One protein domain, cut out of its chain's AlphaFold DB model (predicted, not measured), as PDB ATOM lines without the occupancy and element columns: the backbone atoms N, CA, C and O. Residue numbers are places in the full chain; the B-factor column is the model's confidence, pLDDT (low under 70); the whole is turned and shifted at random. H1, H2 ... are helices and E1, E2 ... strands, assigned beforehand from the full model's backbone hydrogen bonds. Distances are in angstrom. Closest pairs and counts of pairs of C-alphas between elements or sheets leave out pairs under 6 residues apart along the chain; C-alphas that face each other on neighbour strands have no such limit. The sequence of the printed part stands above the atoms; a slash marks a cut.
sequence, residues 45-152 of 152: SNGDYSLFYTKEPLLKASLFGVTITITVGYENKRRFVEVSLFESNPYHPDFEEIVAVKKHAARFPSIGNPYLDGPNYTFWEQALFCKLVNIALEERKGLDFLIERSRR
ATOM      1  N   SER A  45     -29.351   7.702  29.470       74.38
ATOM      2  CA  SER A  45     -28.940   6.709  30.460       74.38
ATOM      3  C   SER A  45     -28.007   5.688  29.803       74.38
ATOM      4  O   SER A  45     -28.438   4.928  28.938       74.38
ATOM      5  N   ASN A  46     -26.752   5.631  30.255       66.62
ATOM      6  CA  ASN A  46     -25.798   4.571  29.896       66.62
ATOM      7  C   ASN A  46     -25.856   3.367  30.860       66.62
ATOM      8  O   ASN A  46     -24.964   2.523  30.839       66.62
ATOM      9  N   GLY A  47     -26.846   3.316  31.757       65.44
ATOM     10  CA  GLY A  47     -26.977   2.233  32.733       65.44
ATOM     11  C   GLY A  47     -27.553   0.947  32.134       65.44
ATOM     12  O   GLY A  47     -28.234   0.975  31.115       65.44
ATOM     13  N   ASP A  48     -27.356  -0.173  32.835       58.97
ATOM     14  CA  ASP A  48     -27.922  -1.491  32.481       58.97
ATOM     15  C   ASP A  48     -29.461  -1.559  32.610       58.97
ATOM     16  O   ASP A  48     -30.090  -2.562  32.265       58.97
ATOM     17  N   TYR A  49     -30.084  -0.504  33.143       67.44
ATOM     18  CA  TYR A  49     -31.521  -0.422  33.374       67.44
ATOM     19  C   TYR A  49     -32.240   0.279  32.221       67.44
ATOM     20  O   TYR A  49     -31.727   1.203  31.596       67.44
ATOM     21  N   SER A  50     -33.470  -0.165  31.966       83.19
ATOM     22  CA  SER A  50     -34.306   0.349  30.882       83.19
ATOM     23  C   SER A  50     -34.570   1.853  31.007       83.19
ATOM     24  O   SER A  50     -34.918   2.343  32.085       83.19
ATOM     25  N   LEU A  51     -34.481   2.560  29.874       88.12
ATOM     26  CA  LEU A  51     -34.638   4.017  29.778       88.12
ATOM     27  C   LEU A  51     -35.944   4.493  30.434       88.12
ATOM     28  O   LEU A  51     -35.958   5.483  31.157       88.12
ATOM     29  N   PHE A  52     -37.026   3.737  30.243       88.62
ATOM     30  CA  PHE A  52     -38.389   4.074  30.674       88.62
ATOM     31  C   PHE A  52     -38.679   3.826  32.162       88.62
ATOM     32  O   PHE A  52     -39.809   4.030  32.604       88.62
ATOM     33  N   TYR A  53     -37.685   3.380  32.932       85.94
ATOM     34  CA  TYR A  53     -37.766   3.297  34.396       85.94
ATOM     35  C   TYR A  53     -36.967   4.401  35.098       85.94
ATOM     36  O   TYR A  53     -36.910   4.430  36.331       85.94
ATOM     37  N   THR A  54     -36.362   5.310  34.334       83.88
ATOM     38  CA  THR A  54     -35.678   6.487  34.873       83.88
ATOM     39  C   THR A  54     -36.689   7.396  35.566       83.88
ATOM     40  O   THR A  54     -37.734   7.708  35.003       83.88
ATOM     41  N   LYS A  55     -36.394   7.802  36.808       81.19
ATOM     42  CA  LYS A  55     -37.257   8.713  37.585       81.19
ATOM     43  C   LYS A  55     -36.982  10.188  37.305       81.19
ATOM     44  O   LYS A  55     -37.843  11.024  37.560       81.19
ATOM     45  N   GLU A  56     -35.774  10.504  36.857       86.81
ATOM     46  CA  GLU A  56     -35.375  11.868  36.529       86.81
ATOM     47  C   GLU A  56     -35.797  12.222  35.095       86.81
ATOM     48  O   GLU A  56     -35.847  11.335  34.236       86.81
ATOM     49  N   PRO A  57     -36.107  13.500  34.810       90.25
ATOM     50  CA  PRO A  57     -36.350  13.944  33.445       90.25
ATOM     51  C   PRO A  57     -35.136  13.669  32.556       90.25
ATOM     52  O   PRO A  57     -34.007  13.979  32.930       90.25
ATOM     53  N   LEU A  58     -35.375  13.150  31.351       92.31
ATOM     54  CA  LEU A  58     -34.327  13.014  30.335       92.31
ATOM     55  C   LEU A  58     -33.947  14.368  29.731       92.31
ATOM     56  O   LEU A  58     -32.858  14.522  29.184       92.31
ATOM     57  N   LEU A  59     -34.846  15.348  29.839       93.75
ATOM     58  CA  LEU A  59     -34.612  16.740  29.492       93.75
ATOM     59  C   LEU A  59     -35.304  17.633  30.522       93.75
ATOM     60  O   LEU A  59     -36.488  17.448  30.808       93.75
ATOM     61  N   LYS A  60     -34.581  18.633  31.024       93.38
ATOM     62  CA  LYS A  60     -35.151  19.787  31.720       93.38
ATOM     63  C   LYS A  60     -34.310  21.018  31.403       93.38
ATOM     64  O   LYS A  60     -33.253  21.213  31.996       93.38
ATOM     65  N   ALA A  61     -34.761  21.825  30.453       92.19
ATOM     66  CA  ALA A  61     -34.017  22.983  29.963       92.19
ATOM     67  C   ALA A  61     -34.964  24.119  29.569       92.19
ATOM     68  O   ALA A  61     -36.152  23.888  29.368       92.19
ATOM     69  N   SER A  62     -34.445  25.343  29.469       90.69
ATOM     70  CA  SER A  62     -35.220  26.510  29.043       90.69
ATOM     71  C   SER A  62     -34.758  27.000  27.676       90.69
ATOM     72  O   SER A  62     -33.554  27.081  27.421       90.69
ATOM     73  N   LEU A  63     -35.721  27.318  26.816       90.50
ATOM     74  CA  LEU A  63     -35.516  27.885  25.490       90.50
ATOM     75  C   LEU A  63     -36.607  28.928  25.229       90.50
ATOM     76  O   LEU A  63     -37.783  28.653  25.441       90.50
ATOM     77  N   PHE A  64     -36.226  30.134  24.795       89.50
ATOM     78  CA  PHE A  64     -37.163  31.250  24.563       89.50
ATOM     79  C   PHE A  64     -38.072  31.577  25.766       89.50
ATOM     80  O   PHE A  64     -39.238  31.923  25.599       89.50
ATOM     81  N   GLY A  65     -37.561  31.425  26.993       86.81
ATOM     82  CA  GLY A  65     -38.346  31.634  28.217       86.81
ATOM     83  C   GLY A  65     -39.339  30.510  28.542       86.81
ATOM     84  O   GLY A  65     -40.024  30.589  29.558       86.81
ATOM     85  N   VAL A  66     -39.387  29.448  27.735       92.00
ATOM     86  CA  VAL A  66     -40.200  28.252  27.971       92.00
ATOM     87  C   VAL A  66     -39.321  27.163  28.565       92.00
ATOM     88  O   VAL A  66     -38.331  26.747  27.966       92.00
ATOM     89  N   THR A  67     -39.704  26.651  29.729       93.50
ATOM     90  CA  THR A  67     -39.104  25.437  30.280       93.50
ATOM     91  C   THR A  67     -39.721  24.219  29.613       93.50
ATOM     92  O   THR A  67     -40.934  24.026  29.640       93.50
ATOM     93  N   ILE A  68     -38.863  23.385  29.040       94.75
ATOM     94  CA  ILE A  68     -39.186  22.130  28.373       94.75
ATOM     95  C   ILE A  68     -38.766  21.003  29.307       94.75
ATOM     96  O   ILE A  68     -37.600  20.917  29.704       94.75
ATOM     97  N   THR A  69     -39.711  20.135  29.652       95.44
ATOM     98  CA  THR A  69     -39.452  18.923  30.429       95.44
ATOM     99  C   THR A  69     -39.876  17.705  29.621       95.44
ATOM    100  O   THR A  69     -40.994  17.666  29.114       95.44
ATOM    101  N   ILE A  70     -38.984  16.720  29.497       95.69
ATOM    102  CA  ILE A  70     -39.296  15.416  28.904       95.69
ATOM    103  C   ILE A  70     -39.020  14.343  29.947       95.69
ATOM    104  O   ILE A  70     -37.872  14.115  30.344       95.69
ATOM    105  N   THR A  71     -40.079  13.672  30.371       94.69
ATOM    106  CA  THR A  71     -40.042  12.545  31.298       94.69
ATOM    107  C   THR A  71     -40.447  11.270  30.574       94.69
ATOM    108  O   THR A  71     -41.114  11.264  29.538       94.69
ATOM    109  N   VAL A  72     -39.989  10.151  31.117       94.06
ATOM    110  CA  VAL A  72     -40.342   8.816  30.646       94.06
ATOM    111  C   VAL A  72     -40.950   8.042  31.790       94.06
ATOM    112  O   VAL A  72     -40.635   8.271  32.955       94.06
ATOM    113  N   GLY A  73     -41.804   7.089  31.452       91.69
ATOM    114  CA  GLY A  73     -42.354   6.210  32.460       91.69
ATOM    115  C   GLY A  73     -42.901   4.918  31.897       91.69
ATOM    116  O   GLY A  73     -42.943   4.667  30.686       91.69
ATOM    117  N   TYR A  74     -43.333   4.078  32.828       88.75
ATOM    118  CA  TYR A  74     -43.947   2.799  32.544       88.75
ATOM    119  C   TYR A  74     -45.155   2.593  33.454       88.75
ATOM    120  O   TYR A  74     -45.018   2.383  34.657       88.75
ATOM    121  N   GLU A  75     -46.348   2.608  32.865       84.12
ATOM    122  CA  GLU A  75     -47.607   2.430  33.585       84.12
ATOM    123  C   GLU A  75     -48.526   1.476  32.817       84.12
ATOM    124  O   GLU A  75     -48.536   1.447  31.585       84.12
ATOM    125  N   ASN A  76     -49.299   0.644  33.522       82.19
ATOM    126  CA  ASN A  76     -50.278  -0.266  32.908       82.19
ATOM    127  C   ASN A  76     -49.694  -1.147  31.783       82.19
ATOM    128  O   ASN A  76     -50.354  -1.458  30.785       82.19
ATOM    129  N   LYS A  77     -48.435  -1.568  31.960       79.38
ATOM    130  CA  LYS A  77     -47.636  -2.330  30.988       79.38
ATOM    131  C   LYS A  77     -47.351  -1.596  29.672       79.38
ATOM    132  O   LYS A  77     -47.168  -2.235  28.633       79.38
ATOM    133  N   ARG A  78     -47.325  -0.264  29.697       85.25
ATOM    134  CA  ARG A  78     -47.008   0.584  28.549       85.25
ATOM    135  C   ARG A  78     -45.941   1.595  28.930       85.25
ATOM    136  O   ARG A  78     -46.060   2.292  29.928       85.25
ATOM    137  N   ARG A  79     -44.916   1.662  28.089       90.88
ATOM    138  CA  ARG A  79     -43.934   2.742  28.100       90.88
ATOM    139  C   ARG A  79     -44.605   4.016  27.588       90.88
ATOM    140  O   ARG A  79     -45.434   3.929  26.674       90.88
ATOM    141  N   PHE A  80     -44.262   5.160  28.154       93.56
ATOM    142  CA  PHE A  80     -44.734   6.458  27.691       93.56
ATOM    143  C   PHE A  80     -43.637   7.514  27.796       93.56
ATOM    144  O   PHE A  80     -42.670   7.348  28.542       93.56
ATOM    145  N   VAL A  81     -43.812   8.572  27.015       95.44
ATOM    146  CA  VAL A  81     -43.108   9.844  27.151       95.44
ATOM    147  C   VAL A  81     -44.143  10.884  27.533       95.44
ATOM    148  O   VAL A  81     -45.238  10.897  26.973       95.44
ATOM    149  N   GLU A  82     -43.784  11.738  28.471       96.00
ATOM    150  CA  GLU A  82     -44.529  12.935  28.818       96.00
ATOM    151  C   GLU A  82     -43.670  14.144  28.444       96.00
ATOM    152  O   GLU A  82     -42.471  14.189  28.735       96.00
ATOM    153  N   VAL A  83     -44.276  15.084  27.724       96.38
ATOM    154  CA  VAL A  83     -43.653  16.348  27.334       96.38
ATOM    155  C   VAL A  83     -44.485  17.475  27.910       96.38
ATOM    156  O   VAL A  83     -45.661  17.601  27.568       96.38
ATOM    157  N   SER A  84     -43.851  18.315  28.723       95.56
ATOM    158  CA  SER A  84     -44.493  19.472  29.345       95.56
ATOM    159  C   SER A  84     -43.701  20.736  29.024       95.56
ATOM    160  O   SER A  84     -42.480  20.780  29.216       95.56
ATOM    161  N   LEU A  85     -44.392  21.767  28.536       95.12
ATOM    162  CA  LEU A  85     -43.841  23.085  28.218       95.12
ATOM    163  C   LEU A  85     -44.530  24.129  29.098       95.12
ATOM    164  O   LEU A  85     -45.760  24.166  29.158       95.12
ATOM    165  N   PHE A  86     -43.760  24.972  29.781       92.94
ATOM    166  CA  PHE A  86     -44.316  26.007  30.655       92.94
ATOM    167  C   PHE A  86     -43.418  27.233  30.762       92.94
ATOM    168  O   PHE A  86     -42.198  27.113  30.871       92.94
ATOM    169  N   GLU A  87     -44.011  28.424  30.787       88.12
ATOM    170  CA  GLU A  87     -43.250  29.674  30.942       88.12
ATOM    171  C   GLU A  87     -42.918  29.987  32.399       88.12
ATOM    172  O   GLU A  87     -41.802  30.373  32.737       88.12
ATOM    173  N   SER A  88     -43.913  29.862  33.278       79.12
ATOM    174  CA  SER A  88     -43.831  30.421  34.636       79.12
ATOM    175  C   SER A  88     -44.122  29.410  35.737       79.12
ATOM    176  O   SER A  88     -43.598  29.554  36.841       79.12
ATOM    177  N   ASN A  89     -44.960  28.403  35.474       81.25
ATOM    178  CA  ASN A  89     -45.418  27.480  36.506       81.25
ATOM    179  C   ASN A  89     -45.337  26.013  36.050       81.25
ATOM    180  O   ASN A  89     -46.118  25.611  35.191       81.25
ATOM    181  N   PRO A  90     -44.473  25.184  36.667       78.25
ATOM    182  CA  PRO A  90     -44.365  23.765  36.327       78.25
ATOM    183  C   PRO A  90     -45.624  22.949  36.657       78.25
ATOM    184  O   PRO A  90     -45.789  21.863  36.118       78.25
ATOM    185  N   TYR A  91     -46.503  23.437  37.541       81.19
ATOM    186  CA  TYR A  91     -47.734  22.736  37.933       81.19
ATOM    187  C   TYR A  91     -48.929  23.037  37.021       81.19
ATOM    188  O   TYR A  91     -49.971  22.401  37.149       81.19
ATOM    189  N   HIS A  92     -48.791  24.014  36.125       85.44
ATOM    190  CA  HIS A  92     -49.805  24.361  35.135       85.44
ATOM    191  C   HIS A  92     -49.128  24.564  33.780       85.44
ATOM    192  O   HIS A  92     -48.884  25.713  33.402       85.44
ATOM    193  N   PRO A  93     -48.780  23.470  33.078       89.12
ATOM    194  CA  PRO A  93     -48.118  23.575  31.792       89.12
ATOM    195  C   PRO A  93     -48.999  24.246  30.743       89.12
ATOM    196  O   PRO A  93     -50.201  23.992  30.665       89.12
ATOM    197  N   ASP A  94     -48.381  25.083  29.914       90.50
ATOM    198  CA  ASP A  94     -49.026  25.692  28.749       90.50
ATOM    199  C   ASP A  94     -49.265  24.649  27.640       90.50
ATOM    200  O   ASP A  94     -50.185  24.779  26.832       90.50
ATOM    201  N   PHE A  95     -48.447  23.594  27.629       93.06
ATOM    202  CA  PHE A  95     -48.596  22.409  26.796       93.06
ATOM    203  C   PHE A  95     -48.195  21.173  27.602       93.06
ATOM    204  O   PHE A  95     -47.137  21.163  28.231       93.06
ATOM    205  N   GLU A  96     -49.013  20.125  27.557       94.44
ATOM    206  CA  GLU A  96     -48.734  18.844  28.202       94.44
ATOM    207  C   GLU A  96     -49.299  17.710  27.350       94.44
ATOM    208  O   GLU A  96     -50.489  17.687  27.033       94.44
ATOM    209  N   GLU A  97     -48.443  16.764  26.976       95.56
ATOM    210  CA  GLU A  97     -48.837  15.592  26.201       95.56
ATOM    211  C   GLU A  97     -48.184  14.328  26.753       95.56
ATOM    212  O   GLU A  97     -46.964  14.250  26.915       95.56
ATOM    213  N   ILE A  98     -49.007  13.301  26.973       95.38
ATOM    214  CA  ILE A  98     -48.566  11.967  27.385       95.38
ATOM    215  C   ILE A  98     -48.772  11.010  26.214       95.38
ATOM    216  O   ILE A  98     -49.889  10.593  25.892       95.38
ATOM    217  N   VAL A  99     -47.670  10.600  25.592       94.75
ATOM    218  CA  VAL A  99     -47.679   9.679  24.457       94.75
ATOM    219  C   VAL A  99     -47.239   8.295  24.909       94.75
ATOM    220  O   VAL A  99     -46.072   8.040  25.208       94.75
ATOM    221  N   ALA A 100     -48.183   7.354  24.905       93.06
ATOM    222  CA  ALA A 100     -47.941   5.967  25.280       93.06
ATOM    223  C   ALA A 100     -47.809   5.033  24.070       93.06
ATOM    224  O   ALA A 100     -48.490   5.166  23.048       93.06
ATOM    225  N   VAL A 101     -46.991   3.993  24.222       89.69
ATOM    226  CA  VAL A 101     -46.826   2.955  23.202       89.69
ATOM    227  C   VAL A 101     -48.126   2.172  23.011       89.69
ATOM    228  O   VAL A 101     -48.768   1.718  23.965       89.69
ATOM    229  N   LYS A 102     -48.511   1.949  21.750       82.25
ATOM    230  CA  LYS A 102     -49.641   1.072  21.403       82.25
ATOM    231  C   LYS A 102     -49.349  -0.361  21.862       82.25
ATOM    232  O   LYS A 102     -48.229  -0.841  21.716       82.25
ATOM    233  N   LYS A 103     -50.369  -1.085  22.342       73.56
ATOM    234  CA  LYS A 103     -50.241  -2.440  22.932       73.56
ATOM    235  C   LYS A 103     -49.330  -3.405  22.147       73.56
ATOM    236  O   LYS A 103     -48.572  -4.143  22.765       73.56
ATOM    237  N   HIS A 104     -49.385  -3.392  20.815       71.25
ATOM    238  CA  HIS A 104     -48.621  -4.311  19.958       71.25
ATOM    239  C   HIS A 104     -47.149  -3.922  19.743       71.25
ATOM    240  O   HIS A 104     -46.360  -4.772  19.355       71.25
ATOM    241  N   ALA A 105     -46.765  -2.675  20.025       71.00
ATOM    242  CA  ALA A 105     -45.396  -2.176  19.865       71.00
ATOM    243  C   ALA A 105     -44.626  -2.107  21.199       71.00
ATOM    244  O   ALA A 105     -43.503  -1.621  21.249       71.00
ATOM    245  N   ALA A 106     -45.235  -2.570  22.295       71.38
ATOM    246  CA  ALA A 106     -44.698  -2.405  23.643       71.38
ATOM    247  C   ALA A 106     -43.594  -3.412  24.013       71.38
ATOM    248  O   ALA A 106     -43.065  -3.338  25.121       71.38
ATOM    249  N   ARG A 107     -43.259  -4.375  23.147       79.50
ATOM    250  CA  ARG A 107     -42.294  -5.439  23.457       79.50
ATOM    251  C   ARG A 107     -41.113  -5.409  22.500       79.50
ATOM    252  O   ARG A 107     -41.302  -5.282  21.295       79.50
ATOM    253  N   PHE A 108     -39.925  -5.590  23.065       85.94
ATOM    254  CA  PHE A 108     -38.711  -5.828  22.303       85.94
ATOM    255  C   PHE A 108     -38.771  -7.228  21.661       85.94
ATOM    256  O   PHE A 108     -39.065  -8.198  22.371       85.94
ATOM    257  N   PRO A 109     -38.528  -7.357  20.347       85.56
ATOM    258  CA  PRO A 109     -38.520  -8.642  19.657       85.56
ATOM    259  C   PRO A 109     -37.189  -9.379  19.888       85.56
ATOM    260  O   PRO A 109     -36.338  -9.431  19.006       85.56
ATOM    261  N   SER A 110     -37.010  -9.932  21.089       86.12
ATOM    262  CA  SER A 110     -35.825 -10.726  21.453       86.12
ATOM    263  C   SER A 110     -35.716 -12.004  20.617       86.12
ATOM    264  O   SER A 110     -36.721 -12.659  20.326       86.12
ATOM    265  N   ILE A 111     -34.479 -12.372  20.278       89.50
ATOM    266  CA  ILE A 111     -34.144 -13.632  19.596       89.50
ATOM    267  C   ILE A 111     -33.574 -14.694  20.552       89.50
ATOM    268  O   ILE A 111     -33.188 -15.777  20.115       89.50
ATOM    269  N   GLY A 112     -33.519 -14.399  21.855       86.81
ATOM    270  CA  GLY A 112     -33.058 -15.308  22.905       86.81
ATOM    271  C   GLY A 112     -31.537 -15.405  23.048       86.81
ATOM    272  O   GLY A 112     -31.057 -16.287  23.756       86.81
ATOM    273  N   ASN A 113     -30.773 -14.522  22.395       88.75
ATOM    274  CA  ASN A 113     -29.315 -14.459  22.514       88.75
ATOM    275  C   ASN A 113     -28.909 -13.175  23.259       88.75
ATOM    276  O   ASN A 113     -28.930 -12.111  22.645       88.75
ATOM    277  N   PRO A 114     -28.472 -13.249  24.531       85.00
ATOM    278  CA  PRO A 114     -28.161 -12.070  25.343       85.00
ATOM    279  C   PRO A 114     -27.113 -11.123  24.742       85.00
ATOM    280  O   PRO A 114     -27.228  -9.910  24.902       85.00
ATOM    281  N   TYR A 115     -26.118 -11.651  24.019       84.81
ATOM    282  CA  TYR A 115     -25.052 -10.843  23.413       84.81
ATOM    283  C   TYR A 115     -25.538 -10.002  22.230       84.81
ATOM    284  O   TYR A 115     -24.944  -8.973  21.918       84.81
ATOM    285  N   LEU A 116     -26.616 -10.440  21.576       86.25
ATOM    286  CA  LEU A 116     -27.273  -9.689  20.510       86.25
ATOM    287  C   LEU A 116     -28.434  -8.863  21.066       86.25
ATOM    288  O   LEU A 116     -28.617  -7.716  20.676       86.25
ATOM    289  N   ASP A 117     -29.211  -9.425  21.986       86.81
ATOM    290  CA  ASP A 117     -30.411  -8.797  22.526       86.81
ATOM    291  C   ASP A 117     -30.085  -7.567  23.376       86.81
ATOM    292  O   ASP A 117     -30.801  -6.583  23.264       86.81
ATOM    293  N   GLY A 118     -29.010  -7.575  24.173       85.12
ATOM    294  CA  GLY A 118     -28.653  -6.443  25.038       85.12
ATOM    295  C   GLY A 118     -28.436  -5.130  24.268       85.12
ATOM    296  O   GLY A 118     -29.207  -4.188  24.454       85.12
ATOM    297  N   PRO A 119     -27.451  -5.053  23.354       85.31
ATOM    298  CA  PRO A 119     -27.206  -3.840  22.568       85.31
ATOM    299  C   PRO A 119     -28.412  -3.418  21.718       85.31
ATOM    300  O   PRO A 119     -28.739  -2.233  21.629       85.31
ATOM    301  N   ASN A 120     -29.113  -4.391  21.127       88.25
ATOM    302  CA  ASN A 120     -30.302  -4.125  20.318       88.25
ATOM    303  C   ASN A 120     -31.475  -3.614  21.159       88.25
ATOM    304  O   ASN A 120     -32.263  -2.807  20.670       88.25
ATOM    305  N   TYR A 121     -31.595  -4.058  22.411       88.81
ATOM    306  CA  TYR A 121     -32.602  -3.577  23.344       88.81
ATOM    307  C   TYR A 121     -32.385  -2.098  23.662       88.81
ATOM    308  O   TYR A 121     -33.327  -1.316  23.542       88.81
ATOM    309  N   THR A 122     -31.150  -1.697  23.978       87.69
ATOM    310  CA  THR A 122     -30.811  -0.291  24.244       87.69
ATOM    311  C   THR A 122     -31.133   0.595  23.043       87.69
ATOM    312  O   THR A 122     -31.837   1.594  23.183       87.69
ATOM    313  N   PHE A 123     -30.698   0.198  21.843       89.12
ATOM    314  CA  PHE A 123     -31.014   0.933  20.617       89.12
ATOM    315  C   PHE A 123     -32.528   1.006  20.360       89.12
ATOM    316  O   PHE A 123     -33.062   2.060  20.016       89.12
ATOM    317  N   TRP A 124     -33.242  -0.104  20.559       90.81
ATOM    318  CA  TRP A 124     -34.692  -0.152  20.406       90.81
ATOM    319  C   TRP A 124     -35.410   0.792  21.378       90.81
ATOM    320  O   TRP A 124     -36.364   1.458  20.975       90.81
ATOM    321  N   GLU A 125     -34.958   0.896  22.631       90.75
ATOM    322  CA  GLU A 125     -35.533   1.838  23.595       90.75
ATOM    323  C   GLU A 125     -35.288   3.294  23.211       90.75
ATOM    324  O   GLU A 125     -36.219   4.095  23.291       90.75
ATOM    325  N   GLN A 126     -34.085   3.630  22.736       91.25
ATOM    326  CA  GLN A 126     -33.780   4.971  22.228       91.25
ATOM    327  C   GLN A 126     -34.657   5.316  21.020       91.25
ATOM    328  O   GLN A 126     -35.296   6.366  20.995       91.25
ATOM    329  N   ALA A 127     -34.777   4.405  20.050       91.56
ATOM    330  CA  ALA A 127     -35.627   4.599  18.877       91.56
ATOM    331  C   ALA A 127     -37.111   4.752  19.254       91.56
ATOM    332  O   ALA A 127     -37.829   5.580  18.687       91.56
ATOM    333  N   LEU A 128     -37.580   3.970  20.229       92.50
ATOM    334  CA  LEU A 128     -38.934   4.074  20.760       92.50
ATOM    335  C   LEU A 128     -39.165   5.426  21.439       92.50
ATOM    336  O   LEU A 128     -40.191   6.054  21.190       92.50
ATOM    337  N   PHE A 129     -38.220   5.882  22.258       93.56
ATOM    338  CA  PHE A 129     -38.259   7.199  22.883       93.56
ATOM    339  C   PHE A 129     -38.316   8.313  21.833       93.56
ATOM    340  O   PHE A 129     -39.265   9.097  21.847       93.56
ATOM    341  N   CYS A 130     -37.399   8.323  20.858       94.25
ATOM    342  CA  CYS A 130     -37.386   9.319  19.785       94.25
ATOM    343  C   CYS A 130     -38.708   9.342  19.011       94.25
ATOM    344  O   CYS A 130     -39.208  10.409  18.663       94.25
ATOM    345  N   LYS A 131     -39.312   8.174  18.764       93.88
ATOM    346  CA  LYS A 131     -40.625   8.079  18.119       93.88
ATOM    347  C   LYS A 131     -41.732   8.727  18.952       93.88
ATOM    348  O   LYS A 131     -42.574   9.422  18.395       93.88
ATOM    349  N   LEU A 132     -41.773   8.470  20.258       94.94
ATOM    350  CA  LEU A 132     -42.805   9.031  21.135       94.94
ATOM    351  C   LEU A 132     -42.643  10.547  21.299       94.94
ATOM    352  O   LEU A 132     -43.639  11.262  21.246       94.94
ATOM    353  N   VAL A 133     -41.401  11.031  21.412       95.44
ATOM    354  CA  VAL A 133     -41.082  12.467  21.423       95.44
ATOM    355  C   VAL A 133     -41.506  13.129  20.114       95.44
ATOM    356  O   VAL A 133     -42.153  14.166  20.157       95.44
ATOM    357  N   ASN A 134     -41.228  12.515  18.957       94.94
ATOM    358  CA  ASN A 134     -41.704  13.020  17.662       94.94
ATOM    359  C   ASN A 134     -43.230  13.141  17.617       94.94
ATOM    360  O   ASN A 134     -43.746  14.157  17.174       94.94
ATOM    361  N   ILE A 135     -43.969  12.149  18.119       95.00
ATOM    362  CA  ILE A 135     -45.434  12.250  18.177       95.00
ATOM    363  C   ILE A 135     -45.859  13.444  19.049       95.00
ATOM    364  O   ILE A 135     -46.746  14.193  18.654       95.00
ATOM    365  N   ALA A 136     -45.243  13.637  20.219       94.69
ATOM    366  CA  ALA A 136     -45.587  14.738  21.121       94.69
ATOM    367  C   ALA A 136     -45.234  16.121  20.537       94.69
ATOM    368  O   ALA A 136     -45.991  17.077  20.672       94.69
ATOM    369  N   LEU A 137     -44.082  16.239  19.883       94.12
ATOM    370  CA  LEU A 137     -43.545  17.521  19.440       94.12
ATOM    371  C   LEU A 137     -43.985  17.906  18.019       94.12
ATOM    372  O   LEU A 137     -44.347  19.058  17.808       94.12
ATOM    373  N   GLU A 138     -44.051  16.966  17.077       93.00
ATOM    374  CA  GLU A 138     -44.486  17.222  15.692       93.00
ATOM    375  C   GLU A 138     -45.982  16.964  15.524       93.00
ATOM    376  O   GLU A 138     -46.765  17.884  15.296       93.00
ATOM    377  N   GLU A 139     -46.425  15.713  15.698       92.62
ATOM    378  CA  GLU A 139     -47.814  15.335  15.383       92.62
ATOM    379  C   GLU A 139     -48.837  16.035  16.294       92.62
ATOM    380  O   GLU A 139     -49.972  16.296  15.884       92.62
ATOM    381  N   ARG A 140     -48.444  16.331  17.538       93.25
ATOM    382  CA  ARG A 140     -49.269  17.000  18.555       93.25
ATOM    383  C   ARG A 140     -48.941  18.484  18.726       93.25
ATOM    384  O   ARG A 140     -49.539  19.116  19.588       93.25
ATOM    385  N   LYS A 141     -48.090  19.055  17.862       91.56
ATOM    386  CA  LYS A 141     -47.807  20.500  17.775       91.56
ATOM    387  C   LYS A 141     -47.054  21.120  18.963       91.56
ATOM    388  O   LYS A 141     -47.166  22.322  19.203       91.56
ATOM    389  N   GLY A 142     -46.257  20.342  19.694       90.56
ATOM    390  CA  GLY A 142     -45.369  20.895  20.724       90.56
ATOM    391  C   GLY A 142     -44.286  21.833  20.161       90.56
ATOM    392  O   GLY A 142     -43.942  22.825  20.800       90.56
ATOM    393  N   LEU A 143     -43.778  21.581  18.947       92.38
ATOM    394  CA  LEU A 143     -42.831  22.480  18.271       92.38
ATOM    395  C   LEU A 143     -43.493  23.772  17.814       92.38
ATOM    396  O   LEU A 143     -42.903  24.830  18.008       92.38
ATOM    397  N   ASP A 144     -44.721  23.713  17.290       90.69
ATOM    398  CA  ASP A 144     -45.479  24.911  16.901       90.69
ATOM    399  C   ASP A 144     -45.572  25.902  18.069       90.69
ATOM    400  O   ASP A 144     -45.383  27.104  17.878       90.69
ATOM    401  N   PHE A 145     -45.789  25.395  19.290       88.94
ATOM    402  CA  PHE A 145     -45.793  26.208  20.505       88.94
ATOM    403  C   PHE A 145     -44.449  26.923  20.726       88.94
ATOM    404  O   PHE A 145     -44.421  28.130  20.972       88.94
ATOM    405  N   LEU A 146     -43.321  26.213  20.603       90.50
ATOM    406  CA  LEU A 146     -41.982  26.798  20.751       90.50
ATOM    407  C   LEU A 146     -41.663  27.808  19.639       90.50
ATOM    408  O   LEU A 146     -41.094  28.869  19.903       90.50
ATOM    409  N   ILE A 147     -42.063  27.513  18.403       91.19
ATOM    410  CA  ILE A 147     -41.887  28.399  17.250       91.19
ATOM    411  C   ILE A 147     -42.689  29.680  17.448       91.19
ATOM    412  O   ILE A 147     -42.168  30.767  17.198       91.19
ATOM    413  N   GLU A 148     -43.932  29.589  17.923       88.44
ATOM    414  CA  GLU A 148     -44.740  30.772  18.212       88.44
ATOM    415  C   GLU A 148     -44.058  31.669  19.253       88.44
ATOM    416  O   GLU A 148     -44.025  32.889  19.084       88.44
ATOM    417  N   ARG A 149     -43.449  31.075  20.285       84.06
ATOM    418  CA  ARG A 149     -42.711  31.814  21.317       84.06
ATOM    419  C   ARG A 149     -41.424  32.444  20.800       84.06
ATOM    420  O   ARG A 149     -41.135  33.571  21.173       84.06
ATOM    421  N   SER A 150     -40.716  31.797  19.877       81.81
ATOM    422  CA  SER A 150     -39.507  32.367  19.254       81.81
ATOM    423  C   SER A 150     -39.759  33.641  18.426       81.81
ATOM    424  O   SER A 150     -38.819  34.370  18.113       81.81
ATOM    425  N   ARG A 151     -41.014  33.885  18.020       78.38
ATOM    426  CA  ARG A 151     -41.418  35.026  17.177       78.38
ATOM    427  C   ARG A 151     -41.888  36.243  17.976       78.38
ATOM    428  O   ARG A 151     -42.140  37.279  17.360       78.38
ATOM    429  N   ARG A 152     -42.090  36.098  19.286       67.69
ATOM    430  CA  ARG A 152     -42.530  37.169  20.190       67.69
ATOM    431  C   ARG A 152     -41.325  37.892  20.775       67.69
ATOM    432  O   ARG A 152     -41.431  39.129  20.912       67.69
TER     433      ARG A 152
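Overview. This is residues 45 to 152 of the 152 residues of an uncharacterized protein of uncultured Aureispira sp (UniProt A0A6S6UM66). A four-stranded antiparallel sheet has one long helix, H1, laid slantwise over one face, its first part running on past the sheet, so that residues 111 to 116 stick out at one end. A short second helix, H2, follows on the same face toward the other end, and no named helix covers the opposite face. The printed part has 108 residues, with four named strands and then two named helices along the chain, E1 E2 E3 E4 H1 H2; the sheet's order is E1 - E2 - E3 - E4, and the class is mixed, helices and strands. The whole is only just compact, close to loose, with a radius of gyration of the C-alphas of 15.6 A, and it spans 53 by 25 by 24 A, a rod.

Along the chain. Residues 45 to 58 hold no named element. E1, residues 59 to 63, begins at C-alpha 59 (-34.612, 16.740, 29.492) and is 11.9 A long. E2, residues 66 to 75, is 27.4 A long, E3, residues 78 to 86, 25.7 A, and E4, residues 95 to 100, 16.5 A. H1, residues 114 to 139, runs 35.2 A from C-alpha 114 (-28.161, -12.070, 25.343). H2, residues 142 to 150, is 13.0 A long and ends at C-alpha 150 (-39.507, 32.367, 19.254).

Arrangement. The strands form a meander, each the antiparallel neighbour of the one before, in three hairpins; E1 and E4 are the edge strands. Between E1 and E2, N 68 and O 61 are within hydrogen-bond range at 2.8 A; between E2 and E3, N 67 and O 86 at 2.8 A; between E3 and E4, N 85 and O 95 at 2.8 A. The sheet is twisted, with C-alphas up to 4.4 A off its best plane. The helices and the sheet make two layers, with H1 and H2 on the same face. H1, at a height over the sheet of 9.1 A, lies over E3 and E4, slantwise to the strands at 37 degrees to E4 on the local plane; its closest C-alphas to E4 are Leu 132 and Val 99, 5.9 A apart. H2, at a height of 8.2 A, lies only just over E3, on which 3 of its 9 C-alphas fall, and runs along the strands at 16 degrees to E3 on the local plane. H1 and H2 only just touch, and only at the corner by their link, with 3 pairs of C-alphas within 8 A, made by residues 136 to 138 of H1 alone; the closest are those of Leu 137 and Leu 143, 5.1 A. Every O i to N i+4 pair is within hydrogen-bond range in H2, and 21 of 22 are in H1.

Size, cuts and confidence. The C-alphas farthest apart, those of Gly 112 and Arg 152, are 53.4 A apart. The printed part has no cut; the link from E4 to H1 is long, with 13 residues. The mean pLDDT of the printed part is 87.7, and residues 46 to 49 and residue 152 are under 70.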